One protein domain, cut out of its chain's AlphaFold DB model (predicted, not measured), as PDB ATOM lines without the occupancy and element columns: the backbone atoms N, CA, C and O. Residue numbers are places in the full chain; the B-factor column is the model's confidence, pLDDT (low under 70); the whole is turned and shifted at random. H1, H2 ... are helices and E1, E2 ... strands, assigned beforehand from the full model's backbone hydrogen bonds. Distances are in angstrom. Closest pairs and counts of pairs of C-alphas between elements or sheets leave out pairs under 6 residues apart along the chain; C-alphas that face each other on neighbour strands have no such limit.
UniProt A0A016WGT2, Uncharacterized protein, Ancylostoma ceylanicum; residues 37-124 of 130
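AT A GLANCE: This is residues 37 to 124 of the 130 residues of an uncharacterized protein of Ancylostoma ceylanicum (UniProt A0A016WGT2). A small antiparallel sheet of three strands has two helices over one face, H1 slanting over E1 and H2 towards one end of the long axis, with a long stretch without named elements, residues 37 to 62, before the sheet. The 88 printed residues hold E1, E2, H1, H2 and E3 in that order; the sheet order is E2, E1, E3. The class is mixed, with under half of the residues in named elements. The whole is compact, with a radius of gyration of the C-alphas of 12.8 A, yet elongated, spanning 42 by 22 by 21 A.

IN THESE COORDINATES: E1, residues 63 to 69, begins at C-alpha 63 (-14.436, -38.481, -35.076) and is 19.4 A long. E2, residues 75 to 80, measures 16.3 A. H1, residues 84 to 96, measures 18.6 A, and H2, residues 103 to 112, 13.1 A. E3, residues 119 to 123, measures 13.5 A and ends at C-alpha 123 (-16.855, -37.607, -41.007).

HOW THE PARTS SIT: E1 and E2 form an antiparallel hairpin, with N 65 and O 78 2.8 A apart. E1 and E3 are antiparallel, with N 68 and O 120 2.8 A apart. E2, H1 H2 and E3 form a split strand-helix-strand unit, E1 between its strands, with a right-handed crossover. H1 and H2 are on the same face, two layers with the sheet, at heights of 8.6 A and 10.6 A. H1 touches H2 with residues 91 to 96 alone, at a steep tilt of 45 degrees; the closest C-alphas, of Met 95 and Ala 105, are 4.5 A apart. In H1 and H2 every O i to N i+4 pair is within hydrogen-bond range.

THE WHOLE: The C-alphas farthest apart, of Leu 37 and Gly 113, are 42.7 A apart. The printed part has no cut, and no link is long. Confidence is under 70 at residues 37 to 40, 98 and 100.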
ATOM      1  N   LEU A  37     -18.546 -53.462 -33.714       51.53
ATOM      2  CA  LEU A  37     -19.444 -52.919 -32.697       51.53
ATOM      3  C   LEU A  37     -19.837 -51.454 -32.984       51.53
ATOM      4  O   LEU A  37     -20.905 -51.023 -32.543       51.53
ATOM      5  N   TYR A  38     -19.038 -50.726 -33.778       50.88
ATOM      6  CA  TYR A  38     -19.330 -49.357 -34.227       50.88
ATOM      7  C   TYR A  38     -19.783 -49.254 -35.694       50.88
ATOM      8  O   TYR A  38     -20.202 -48.178 -36.115       50.88
ATOM      9  N   ASP A  39     -19.795 -50.355 -36.458       54.47
ATOM     10  CA  ASP A  39     -20.388 -50.421 -37.807       54.47
ATOM     11  C   ASP A  39     -21.914 -50.605 -37.708       54.47
ATOM     12  O   ASP A  39     -22.519 -51.465 -38.354       54.47
ATOM     13  N   ARG A  40     -22.564 -49.821 -36.840       65.62
ATOM     14  CA  ARG A  40     -24.023 -49.834 -36.744       65.62
ATOM     15  C   ARG A  40     -24.591 -49.197 -38.002       65.62
ATOM     16  O   ARG A  40     -24.270 -48.059 -38.345       65.62
ATOM     17  N   LEU A  41     -25.466 -49.937 -38.675       72.69
ATOM     18  CA  LEU A  41     -26.275 -49.388 -39.752       72.69
ATOM     19  C   LEU A  41     -27.099 -48.222 -39.199       72.69
ATOM     20  O   LEU A  41     -27.672 -48.312 -38.113       72.69
ATOM     21  N   CYS A  42     -27.135 -47.118 -39.941       80.94
ATOM     22  CA  CYS A  42     -27.975 -45.985 -39.588       80.94
ATOM     23  C   CYS A  42     -29.442 -46.422 -39.587       80.94
ATOM     24  O   CYS A  42     -29.968 -46.783 -40.637       80.94
ATOM     25  N   ILE A  43     -30.091 -46.355 -38.427       76.88
ATOM     26  CA  ILE A  43     -31.532 -46.615 -38.269       76.88
ATOM     27  C   ILE A  43     -32.356 -45.325 -38.188       76.88
ATOM     28  O   ILE A  43     -33.577 -45.372 -38.099       76.88
ATOM     29  N   THR A  44     -31.703 -44.161 -38.183       77.38
ATOM     30  CA  THR A  44     -32.382 -42.871 -38.056       77.38
ATOM     31  C   THR A  44     -33.078 -42.508 -39.373       77.38
ATOM     32  O   THR A  44     -32.383 -42.364 -40.387       77.38
ATOM     33  N   PRO A  45     -34.412 -42.322 -39.385       76.56
ATOM     34  CA  PRO A  45     -35.109 -41.810 -40.562       76.56
ATOM     35  C   PRO A  45     -34.637 -40.380 -40.860       76.56
ATOM     36  O   PRO A  45     -34.392 -39.606 -39.937       76.56
ATOM     37  N   ASN A  46     -34.485 -40.033 -42.143       82.12
ATOM     38  CA  ASN A  46     -34.017 -38.712 -42.594       82.12
ATOM     39  C   ASN A  46     -32.688 -38.266 -41.952       82.12
ATOM     40  O   ASN A  46     -32.514 -37.110 -41.567       82.12
ATOM     41  N   CYS A  47     -31.735 -39.191 -41.802       85.50
ATOM     42  CA  CYS A  47     -30.410 -38.864 -41.284       85.50
ATOM     43  C   CYS A  47     -29.744 -37.775 -42.142       85.50
ATOM     44  O   CYS A  47     -29.549 -37.969 -43.333       85.50
ATOM     45  N   VAL A  48     -29.320 -36.672 -41.525       85.50
ATOM     46  CA  VAL A  48     -28.650 -35.542 -42.205       85.50
ATOM     47  C   VAL A  48     -27.159 -35.776 -42.494       85.50
ATOM     48  O   VAL A  48     -26.505 -34.939 -43.106       85.50
ATOM     49  N   ILE A  49     -26.601 -36.898 -42.027       89.00
ATOM     50  CA  ILE A  49     -25.181 -37.252 -42.208       89.00
ATOM     51  C   ILE A  49     -25.021 -38.280 -43.325       89.00
ATOM     52  O   ILE A  49     -24.161 -38.134 -44.185       89.00
ATOM     53  N   CYS A  50     -25.848 -39.330 -43.338       88.12
ATOM     54  CA  CYS A  50     -25.707 -40.430 -44.298       88.12
ATOM     55  C   CYS A  50     -25.788 -40.025 -45.784       88.12
ATOM     56  O   CYS A  50     -25.119 -40.685 -46.571       88.12
ATOM     57  N   PRO A  51     -26.540 -38.983 -46.196       87.44
ATOM     58  CA  PRO A  51     -26.538 -38.507 -47.579       87.44
ATOM     59  C   PRO A  51     -25.204 -37.896 -48.027       87.44
ATOM     60  O   PRO A  51     -24.913 -37.891 -49.217       87.44
ATOM     61  N   PHE A  52     -24.398 -37.376 -47.093       86.19
ATOM     62  CA  PHE A  52     -23.158 -36.644 -47.392       86.19
ATOM     63  C   PHE A  52     -21.885 -37.359 -46.907       86.19
ATOM     64  O   PHE A  52     -20.777 -36.963 -47.269       86.19
ATOM     65  N   GLY A  53     -22.028 -38.390 -46.071       81.88
ATOM     66  CA  GLY A  53     -20.944 -39.203 -45.519       81.88
ATOM     67  C   GLY A  53     -21.030 -40.673 -45.934       81.88
ATOM     68  O   GLY A  53     -21.888 -41.076 -46.718       81.88
ATOM     69  N   LYS A  54     -20.146 -41.512 -45.383       81.69
ATOM     70  CA  LYS A  54     -20.226 -42.965 -45.597       81.69
ATOM     71  C   LYS A  54     -21.373 -43.542 -44.762       81.69
ATOM     72  O   LYS A  54     -21.645 -43.087 -43.650       81.69
ATOM     73  N   LYS A  55     -22.047 -44.578 -45.272       79.56
ATOM     74  CA  LYS A  55     -23.133 -45.248 -44.539       79.56
ATOM     75  C   LYS A  55     -22.613 -45.743 -43.183       79.56
ATOM     76  O   LYS A  55     -21.641 -46.487 -43.130       79.56
ATOM     77  N   GLY A  56     -23.268 -45.318 -42.103       80.62
ATOM     78  CA  GLY A  56     -22.858 -45.636 -40.730       80.62
ATOM     79  C   GLY A  56     -21.938 -44.600 -40.071       80.62
ATOM     80  O   GLY A  56     -21.789 -44.651 -38.855       80.62
ATOM     81  N   ASP A  57     -21.406 -43.606 -40.803       85.19
ATOM     82  CA  ASP A  57     -20.613 -42.497 -40.229       85.19
ATOM     83  C   ASP A  57     -21.350 -41.770 -39.105       85.19
ATOM     84  O   ASP A  57     -20.742 -41.317 -38.140       85.19
ATOM     85  N   CYS A  58     -22.676 -41.685 -39.211       87.56
ATOM     86  CA  CYS A  58     -23.518 -41.046 -38.213       87.56
ATOM     87  C   CYS A  58     -23.413 -41.703 -36.827       87.56
ATOM     88  O   CYS A  58     -23.570 -41.015 -35.822       87.56
ATOM     89  N   MET A  59     -23.112 -43.002 -36.763       86.69
ATOM     90  CA  MET A  59     -23.038 -43.767 -35.516       86.69
ATOM     91  C   MET A  59     -21.625 -43.829 -34.932       86.69
ATOM     92  O   MET A  59     -21.447 -44.374 -33.842       86.69
ATOM     93  N   VAL A  60     -20.626 -43.285 -35.628       84.56
ATOM     94  CA  VAL A  60     -19.231 -43.372 -35.196       84.56
ATOM     95  C   VAL A  60     -18.916 -42.274 -34.186       84.56
ATOM     96  O   VAL A  60     -19.281 -41.112 -34.367       84.56
ATOM     97  N   SER A  61     -18.249 -42.684 -33.111       87.62
ATOM     98  CA  SER A  61     -17.726 -41.831 -32.044       87.62
ATOM     99  C   SER A  61     -16.241 -41.545 -32.251       87.62
ATOM    100  O   SER A  61     -15.572 -42.269 -32.987       87.62
ATOM    101  N   SER A  62     -15.714 -40.536 -31.556       88.12
ATOM    102  CA  SER A  62     -14.298 -40.144 -31.630       88.12
ATOM    103  C   SER A  62     -13.882 -39.805 -33.062       88.12
ATOM    104  O   SER A  62     -12.924 -40.356 -33.604       88.12
ATOM    105  N   VAL A  63     -14.652 -38.918 -33.693       87.88
ATOM    106  CA  VAL A  63     -14.436 -38.481 -35.076       87.88
ATOM    107  C   VAL A  63     -14.188 -36.984 -35.142       87.88
ATOM    108  O   VAL A  63     -14.842 -36.196 -34.456       87.88
ATOM    109  N   VAL A  64     -13.289 -36.596 -36.042       93.06
ATOM    110  CA  VAL A  64     -13.270 -35.247 -36.604       93.06
ATOM    111  C   VAL A  64     -14.320 -35.202 -37.707       93.06
ATOM    112  O   VAL A  64     -14.456 -36.149 -38.486       93.06
ATOM    113  N   TYR A  65     -15.094 -34.131 -37.775       92.25
ATOM    114  CA  TYR A  65     -16.172 -33.966 -38.740       92.25
ATOM    115  C   TYR A  65     -16.167 -32.564 -39.340       92.25
ATOM    116  O   TYR A  65     -15.649 -31.616 -38.753       92.25
ATOM    117  N   LEU A  66     -16.770 -32.455 -40.520       93.88
ATOM    118  CA  LEU A  66     -16.963 -31.213 -41.255       93.88
ATOM    119  C   LEU A  66     -18.461 -30.965 -41.416       93.88
ATOM    120  O   LEU A  66     -19.186 -31.859 -41.863       93.88
ATOM    121  N   ILE A  67     -18.908 -29.762 -41.077       94.31
ATOM    122  CA  ILE A  67     -20.233 -29.239 -41.410       94.31
ATOM    123  C   ILE A  67     -20.046 -28.156 -42.466       94.31
ATOM    124  O   ILE A  67     -19.201 -27.281 -42.311       94.31
ATOM    125  N   THR A  68     -20.834 -28.210 -43.529       94.88
ATOM    126  CA  THR A  68     -20.813 -27.242 -44.623       94.88
ATOM    127  C   THR A  68     -22.172 -26.572 -44.721       94.88
ATOM    128  O   THR A  68     -23.195 -27.260 -44.800       94.88
ATOM    129  N   CYS A  69     -22.189 -25.243 -44.706       94.94
ATOM    130  CA  CYS A  69     -23.384 -24.466 -44.992       94.94
ATOM    131  C   CYS A  69     -23.741 -24.616 -46.474       94.94
ATOM    132  O   CYS A  69     -22.922 -24.331 -47.343       94.94
ATOM    133  N   GLN A  70     -24.963 -25.048 -46.779       93.75
ATOM    134  CA  GLN A  70     -25.397 -25.203 -48.170       93.75
ATOM    135  C   GLN A  70     -25.801 -23.881 -48.835       93.75
ATOM    136  O   GLN A  70     -25.958 -23.853 -50.049       93.75
ATOM    137  N   ALA A  71     -25.962 -22.799 -48.068       94.25
ATOM    138  CA  ALA A  71     -26.323 -21.492 -48.611       94.25
ATOM    139  C   ALA A  71     -25.104 -20.687 -49.096       94.25
ATOM    140  O   ALA A  71     -25.198 -20.009 -50.112       94.25
ATOM    141  N   CYS A  72     -23.968 -20.756 -48.393       95.12
ATOM    142  CA  CYS A  72     -22.757 -19.985 -48.728       95.12
ATOM    143  C   CYS A  72     -21.486 -20.829 -48.906       95.12
ATOM    144  O   CYS A  72     -20.472 -20.305 -49.352       95.12
ATOM    145  N   GLY A  73     -21.510 -22.120 -48.571       94.38
ATOM    146  CA  GLY A  73     -20.346 -23.002 -48.684       94.38
ATOM    147  C   GLY A  73     -19.366 -22.943 -47.509       94.38
ATOM    148  O   GLY A  73     -18.453 -23.769 -47.474       94.38
ATOM    149  N   ASP A  74     -19.563 -22.048 -46.535       94.94
ATOM    150  CA  ASP A  74     -18.708 -21.953 -45.347       94.94
ATOM    151  C   ASP A  74     -18.654 -23.266 -44.569       94.94
ATOM    152  O   ASP A  74     -19.619 -24.038 -44.486       94.94
ATOM    153  N   GLN A  75     -17.493 -23.513 -43.970       94.69
ATOM    154  CA  GLN A  75     -17.165 -24.786 -43.358       94.69
ATOM    155  C   GLN A  75     -16.813 -24.640 -41.882       94.69
ATOM    156  O   GLN A  75     -16.067 -23.753 -41.478       94.69
ATOM    157  N   TYR A  76     -17.315 -25.576 -41.084       93.44
ATOM    158  CA  TYR A  76     -16.984 -25.733 -39.677       93.44
ATOM    159  C   TYR A  76     -16.403 -27.126 -39.439       93.44
ATOM    160  O   TYR A  76     -17.054 -28.134 -39.732       93.44
ATOM    161  N   ILE A  77     -15.194 -27.185 -38.884       94.19
ATOM    162  CA  ILE A  77     -14.545 -28.429 -38.462       94.19
ATOM    163  C   ILE A  77     -14.691 -28.556 -36.951       94.19
ATOM    164  O   ILE A  77     -14.432 -27.610 -36.211       94.19
ATOM    165  N   GLY A  78     -15.095 -29.734 -36.489       92.50
ATOM    166  CA  GLY A  78     -15.162 -30.039 -35.066       92.50
ATOM    167  C   GLY A  78     -14.760 -31.473 -34.775       92.50
ATOM    168  O   GLY A  78     -14.731 -32.325 -35.660       92.50
ATOM    169  N   GLU A  79     -14.491 -31.744 -33.508       93.12
ATOM    170  CA  GLU A  79     -14.282 -33.091 -32.991       93.12
ATOM    171  C   GLU A  79     -15.411 -33.490 -32.041       93.12
ATOM    172  O   GLU A  79     -16.103 -32.651 -31.449       93.12
ATOM    173  N   THR A  80     -15.642 -34.793 -31.910       90.00
ATOM    174  CA  THR A  80     -16.563 -35.310 -30.903       90.00
ATOM    175  C   THR A  80     -16.199 -36.723 -30.470       90.00
ATOM    176  O   THR A  80     -15.975 -37.600 -31.298       90.00
ATOM    177  N   GLY A  81     -16.198 -36.957 -29.155       87.88
ATOM    178  CA  GLY A  81     -16.152 -38.300 -28.568       87.88
ATOM    179  C   GLY A  81     -17.511 -39.012 -28.560       87.88
ATOM    180  O   GLY A  81     -17.584 -40.199 -28.261       87.88
ATOM    181  N   ARG A  82     -18.604 -38.310 -28.886       88.31
ATOM    182  CA  ARG A  82     -19.961 -38.876 -28.968       88.31
ATOM    183  C   ARG A  82     -20.258 -39.311 -30.408       88.31
ATOM    184  O   ARG A  82     -19.581 -38.844 -31.320       88.31
ATOM    185  N   PRO A  83     -21.278 -40.155 -30.642       88.69
ATOM    186  CA  PRO A  83     -21.724 -40.454 -31.996       88.69
ATOM    187  C   PRO A  83     -22.024 -39.176 -32.785       88.69
ATOM    188  O   PRO A  83     -22.718 -38.283 -32.283       88.69
ATOM    189  N   LEU A  84     -21.537 -39.105 -34.024       90.31
ATOM    190  CA  LEU A  84     -21.634 -37.905 -34.857       90.31
ATOM    191  C   LEU A  84     -23.076 -37.388 -35.004       90.31
ATOM    192  O   LEU A  84     -23.301 -36.179 -34.954       90.31
ATOM    193  N   TYR A  85     -24.065 -38.282 -35.113       88.75
ATOM    194  CA  TYR A  85     -25.480 -37.900 -35.215       88.75
ATOM    195  C   TYR A  85     -25.970 -37.084 -34.022       88.75
ATOM    196  O   TYR A  85     -26.743 -36.144 -34.204       88.75
ATOM    197  N   ILE A  86     -25.501 -37.410 -32.816       89.19
ATOM    198  CA  ILE A  86     -25.871 -36.677 -31.608       89.19
ATOM    199  C   ILE A  86     -25.301 -35.268 -31.698       89.19
ATOM    200  O   ILE A  86     -26.023 -34.294 -31.496       89.19
ATOM    201  N   ARG A  87     -24.020 -35.155 -32.062       92.25
ATOM    202  CA  ARG A  87     -23.342 -33.864 -32.125       92.25
ATOM    203  C   ARG A  87     -23.934 -32.946 -33.193       92.25
ATOM    204  O   ARG A  87     -24.143 -31.766 -32.933       92.25
ATOM    205  N   VAL A  88     -24.228 -33.475 -34.380       91.31
ATOM    206  CA  VAL A  88     -24.858 -32.693 -35.455       91.31
ATOM    207  C   VAL A  88     -26.264 -32.250 -35.049       91.31
ATOM    208  O   VAL A  88     -26.614 -31.092 -35.261       91.31
ATOM    209  N   LYS A  89     -27.042 -33.120 -34.394       90.44
ATOM    210  CA  LYS A  89     -28.362 -32.752 -33.866       90.44
ATOM    211  C   LYS A  89     -28.276 -31.607 -32.853       90.44
ATOM    212  O   LYS A  89     -29.042 -30.659 -32.965       90.44
ATOM    213  N   GLU A  90     -27.318 -31.638 -31.927       91.00
ATOM    214  CA  GLU A  90     -27.099 -30.539 -30.970       91.00
ATOM    215  C   GLU A  90     -26.816 -29.200 -31.660       91.00
ATOM    216  O   GLU A  90     -27.324 -28.163 -31.230       91.00
ATOM    217  N   HIS A  91     -26.025 -29.211 -32.737       91.25
ATOM    218  CA  HIS A  91     -25.744 -28.003 -33.517       91.25
ATOM    219  C   HIS A  91     -26.997 -27.462 -34.215       91.25
ATOM    220  O   HIS A  91     -27.233 -26.253 -34.179       91.25
ATOM    221  N   LEU A  92     -27.819 -28.343 -34.794       89.62
ATOM    222  CA  LEU A  92     -29.095 -27.981 -35.429       89.62
ATOM    223  C   LEU A  92     -30.118 -27.446 -34.414       89.62
ATOM    224  O   LEU A  92     -30.747 -26.410 -34.643       89.62
ATOM    225  N   ASP A  93     -30.239 -28.100 -33.259       89.06
ATOM    226  CA  ASP A  93     -31.105 -27.659 -32.159       89.06
ATOM    227  C   ASP A  93     -30.623 -26.315 -31.580       89.06
ATOM    228  O   ASP A  93     -31.418 -25.437 -31.243       89.06
ATOM    229  N   GLY A  94     -29.305 -26.120 -31.484       86.75
ATOM    230  CA  GLY A  94     -28.707 -24.855 -31.056       86.75
ATOM    231  C   GLY A  94     -28.975 -23.713 -32.034       86.75
ATOM    232  O   GLY A  94     -29.283 -22.599 -31.604       86.75
ATOM    233  N   MET A  95     -28.922 -24.000 -33.339       85.12
ATOM    234  CA  MET A  95     -29.272 -23.039 -34.383       85.12
ATOM    235  C   MET A  95     -30.749 -22.644 -34.288       85.12
ATOM    236  O   MET A  95     -31.053 -21.460 -34.169       85.12
ATOM    237  N   THR A  96     -31.675 -23.607 -34.289       84.19
ATOM    238  CA  THR A  96     -33.125 -23.322 -34.250       84.19
ATOM    239  C   THR A  96     -33.535 -22.524 -33.014       84.19
ATOM    240  O   THR A  96     -34.319 -21.587 -33.130       84.19
ATOM    241  N   ARG A  97     -32.938 -22.810 -31.852       83.19
ATOM    242  CA  ARG A  97     -33.197 -22.087 -30.591       83.19
ATOM    243  C   ARG A  97     -32.431 -20.766 -30.450       83.19
ATOM    244  O   ARG A  97     -32.454 -20.177 -29.373       83.19
ATOM    245  N   SER A  98     -31.728 -20.317 -31.492       69.69
ATOM    246  CA  SER A  98     -30.952 -19.065 -31.505       69.69
ATOM    247  C   SER A  98     -29.934 -18.953 -30.367       69.69
ATOM    248  O   SER A  98     -29.646 -17.859 -29.881       69.69
ATOM    249  N   ARG A  99     -29.357 -20.079 -29.934       72.06
ATOM    250  CA  ARG A  99     -28.302 -20.071 -28.917       72.06
ATOM    251  C   ARG A  99     -27.002 -19.617 -29.571       72.06
ATOM    252  O   ARG A  99     -26.315 -20.424 -30.185       72.06
ATOM    253  N   ILE A 100     -26.656 -18.340 -29.403       67.62
ATOM    254  CA  ILE A 100     -25.456 -17.695 -29.981       67.62
ATOM    255  C   ILE A 100     -24.145 -18.393 -29.549       67.62
ATOM    256  O   ILE A 100     -23.091 -18.138 -30.109       67.62
ATOM    257  N   SER A 101     -24.184 -19.330 -28.600       74.56
ATOM    258  CA  SER A 101     -23.025 -20.131 -28.206       74.56
ATOM    259  C   SER A 101     -22.633 -21.237 -29.195       74.56
ATOM    260  O   SER A 101     -21.578 -21.840 -29.007       74.56
ATOM    261  N   THR A 102     -23.438 -21.544 -30.225       84.50
ATOM    262  CA  THR A 102     -23.062 -22.560 -31.225       84.50
ATOM    263  C   THR A 102     -22.468 -21.932 -32.488       84.50
ATOM    264  O   THR A 102     -22.954 -20.898 -32.950       84.50
ATOM    265  N   PRO A 103     -21.460 -22.573 -33.112       87.00
ATOM    266  CA  PRO A 103     -20.833 -22.063 -34.336       87.00
ATOM    267  C   PRO A 103     -21.850 -21.862 -35.467       87.00
ATOM    268  O   PRO A 103     -21.777 -20.884 -36.206       87.00
ATOM    269  N   LEU A 104     -22.858 -22.735 -35.554       90.00
ATOM    270  CA  LEU A 104     -23.932 -22.638 -36.540       90.00
ATOM    271  C   LEU A 104     -24.856 -21.441 -36.284       90.00
ATOM    272  O   LEU A 104     -25.279 -20.790 -37.236       90.00
ATOM    273  N   ALA A 105     -25.170 -21.130 -35.023       87.75
ATOM    274  CA  ALA A 105     -25.994 -19.971 -34.689       87.75
ATOM    275  C   ALA A 105     -25.255 -18.649 -34.947       87.75
ATOM    276  O   ALA A 105     -25.859 -17.715 -35.476       87.75
ATOM    277  N   VAL A 106     -23.957 -18.582 -34.624       90.56
ATOM    278  CA  VAL A 106     -23.104 -17.421 -34.940       90.56
ATOM    279  C   VAL A 106     -23.035 -17.209 -36.451       90.56
ATOM    280  O   VAL A 106     -23.325 -16.112 -36.927       90.56
ATOM    281  N   HIS A 107     -22.737 -18.269 -37.207       92.75
ATOM    282  CA  HIS A 107     -22.696 -18.221 -38.667       92.75
ATOM    283  C   HIS A 107     -24.037 -17.764 -39.260       92.75
ATOM    284  O   HIS A 107     -24.071 -16.863 -40.092       92.75
ATOM    285  N   ARG A 108     -25.164 -18.292 -38.757       90.94
ATOM    286  CA  ARG A 108     -26.506 -17.854 -39.174       90.94
ATOM    287  C   ARG A 108     -26.704 -16.345 -39.031       90.94
ATOM    288  O   ARG A 108     -27.300 -15.707 -39.894       90.94
ATOM    289  N   ARG A 109     -26.249 -15.781 -37.911       90.38
ATOM    290  CA  ARG A 109     -26.422 -14.359 -37.608       90.38
ATOM    291  C   ARG A 109     -25.549 -13.490 -38.508       90.38
ATOM    292  O   ARG A 109     -26.040 -12.493 -39.024       90.38
ATOM    293  N   HIS A 110     -24.281 -13.858 -38.674       91.25
ATOM    294  CA  HIS A 110     -23.298 -13.030 -39.375       91.25
ATOM    295  C   HIS A 110     -23.370 -13.168 -40.898       91.25
ATOM    296  O   HIS A 110     -23.242 -12.169 -41.595       91.25
ATOM    297  N   SER A 111     -23.617 -14.375 -41.410       92.06
ATOM    298  CA  SER A 111     -23.585 -14.659 -42.851       92.06
ATOM    299  C   SER A 111     -24.972 -14.678 -43.498       92.06
ATOM    300  O   SER A 111     -25.082 -14.548 -44.715       92.06
ATOM    301  N   HIS A 112     -26.042 -14.836 -42.706       91.88
ATOM    302  CA  HIS A 112     -27.401 -15.038 -43.225       91.88
ATOM    303  C   HIS A 112     -28.478 -14.162 -42.574       91.88
ATOM    304  O   HIS A 112     -29.660 -14.421 -42.778       91.88
ATOM    305  N   GLY A 113     -28.128 -13.155 -41.766       88.50
ATOM    306  CA  GLY A 113     -29.124 -12.251 -41.173       88.50
ATOM    307  C   GLY A 113     -30.210 -12.967 -40.352       88.50
ATOM    308  O   GLY A 113     -31.342 -12.503 -40.293       88.50
ATOM    309  N   ASN A 114     -29.871 -14.101 -39.724       86.75
ATOM    310  CA  ASN A 114     -30.780 -15.017 -39.013       86.75
ATOM    311  C   ASN A 114     -31.718 -15.880 -39.879       86.75
ATOM    312  O   ASN A 114     -32.502 -16.644 -39.309       86.75
ATOM    313  N   CYS A 115     -31.610 -15.853 -41.208       87.19
ATOM    314  CA  CYS A 115     -32.319 -16.796 -42.075       87.19
ATOM    315  C   CYS A 115     -31.872 -18.245 -41.812       87.19
ATOM    316  O   CYS A 115     -30.704 -18.514 -41.521       87.19
ATOM    317  N   SER A 116     -32.804 -19.197 -41.898       86.31
ATOM    318  CA  SER A 116     -32.487 -20.625 -41.807       86.31
ATOM    319  C   SER A 116     -31.689 -21.090 -43.029       86.31
ATOM    320  O   SER A 116     -31.856 -20.576 -44.131       86.31
ATOM    321  N   PHE A 117     -30.820 -22.084 -42.835       90.00
ATOM    322  CA  PHE A 117     -30.043 -22.695 -43.912       90.00
ATOM    323  C   PHE A 117     -29.888 -24.200 -43.686       90.00
ATOM    324  O   PHE A 117     -29.941 -24.686 -42.554       90.00
ATOM    325  N   ALA A 118     -29.698 -24.941 -44.777       91.25
ATOM    326  CA  ALA A 118     -29.414 -26.369 -44.739       91.25
ATOM    327  C   ALA A 118     -27.913 -26.632 -44.549       91.25
ATOM    328  O   ALA A 118     -27.067 -25.832 -44.957       91.25
ATOM    329  N   VAL A 119     -27.574 -27.776 -43.953       92.44
ATOM    330  CA  VAL A 119     -26.183 -28.186 -43.728       92.44
ATOM    331  C   VAL A 119     -25.905 -29.566 -44.303       92.44
ATOM    332  O   VAL A 119     -26.724 -30.476 -44.186       92.44
ATOM    333  N   ALA A 120     -24.714 -29.733 -44.870       92.69
ATOM    334  CA  ALA A 120     -24.140 -31.034 -45.184       92.69
ATOM    335  C   ALA A 120     -23.125 -31.404 -44.101       92.69
ATOM    336  O   ALA A 120     -22.324 -30.565 -43.697       92.69
ATOM    337  N   SER A 121     -23.138 -32.648 -43.618       91.75
ATOM    338  CA  SER A 121     -22.216 -33.092 -42.566       91.75
ATOM    339  C   SER A 121     -21.541 -34.409 -42.925       91.75
ATOM    340  O   SER A 121     -22.203 -35.346 -43.371       91.75
ATOM    341  N   ARG A 122     -20.219 -34.488 -42.740       91.12
ATOM    342  CA  ARG A 122     -19.424 -35.683 -43.064       91.12
ATOM    343  C   ARG A 122     -18.333 -35.950 -42.035       91.12
ATOM    344  O   ARG A 122     -17.776 -35.015 -41.459       91.12
ATOM    345  N   SER A 123     -18.005 -37.225 -41.826       89.19
ATOM    346  CA  SER A 123     -16.855 -37.607 -41.007       89.19
ATOM    347  C   SER A 123     -15.552 -37.439 -41.799       89.19
ATOM    348  O   SER A 123     -15.471 -37.800 -42.974       89.19
ATOM    349  N   CYS A 124     -14.518 -36.900 -41.159       85.12
ATOM    350  CA  CYS A 124     -13.177 -36.767 -41.720       85.12
ATOM    351  C   CYS A 124     -12.367 -38.024 -41.380       85.12
ATOM    352  O   CYS A 124     -11.408 -37.974 -40.614       85.12
TER     353      CYS A 124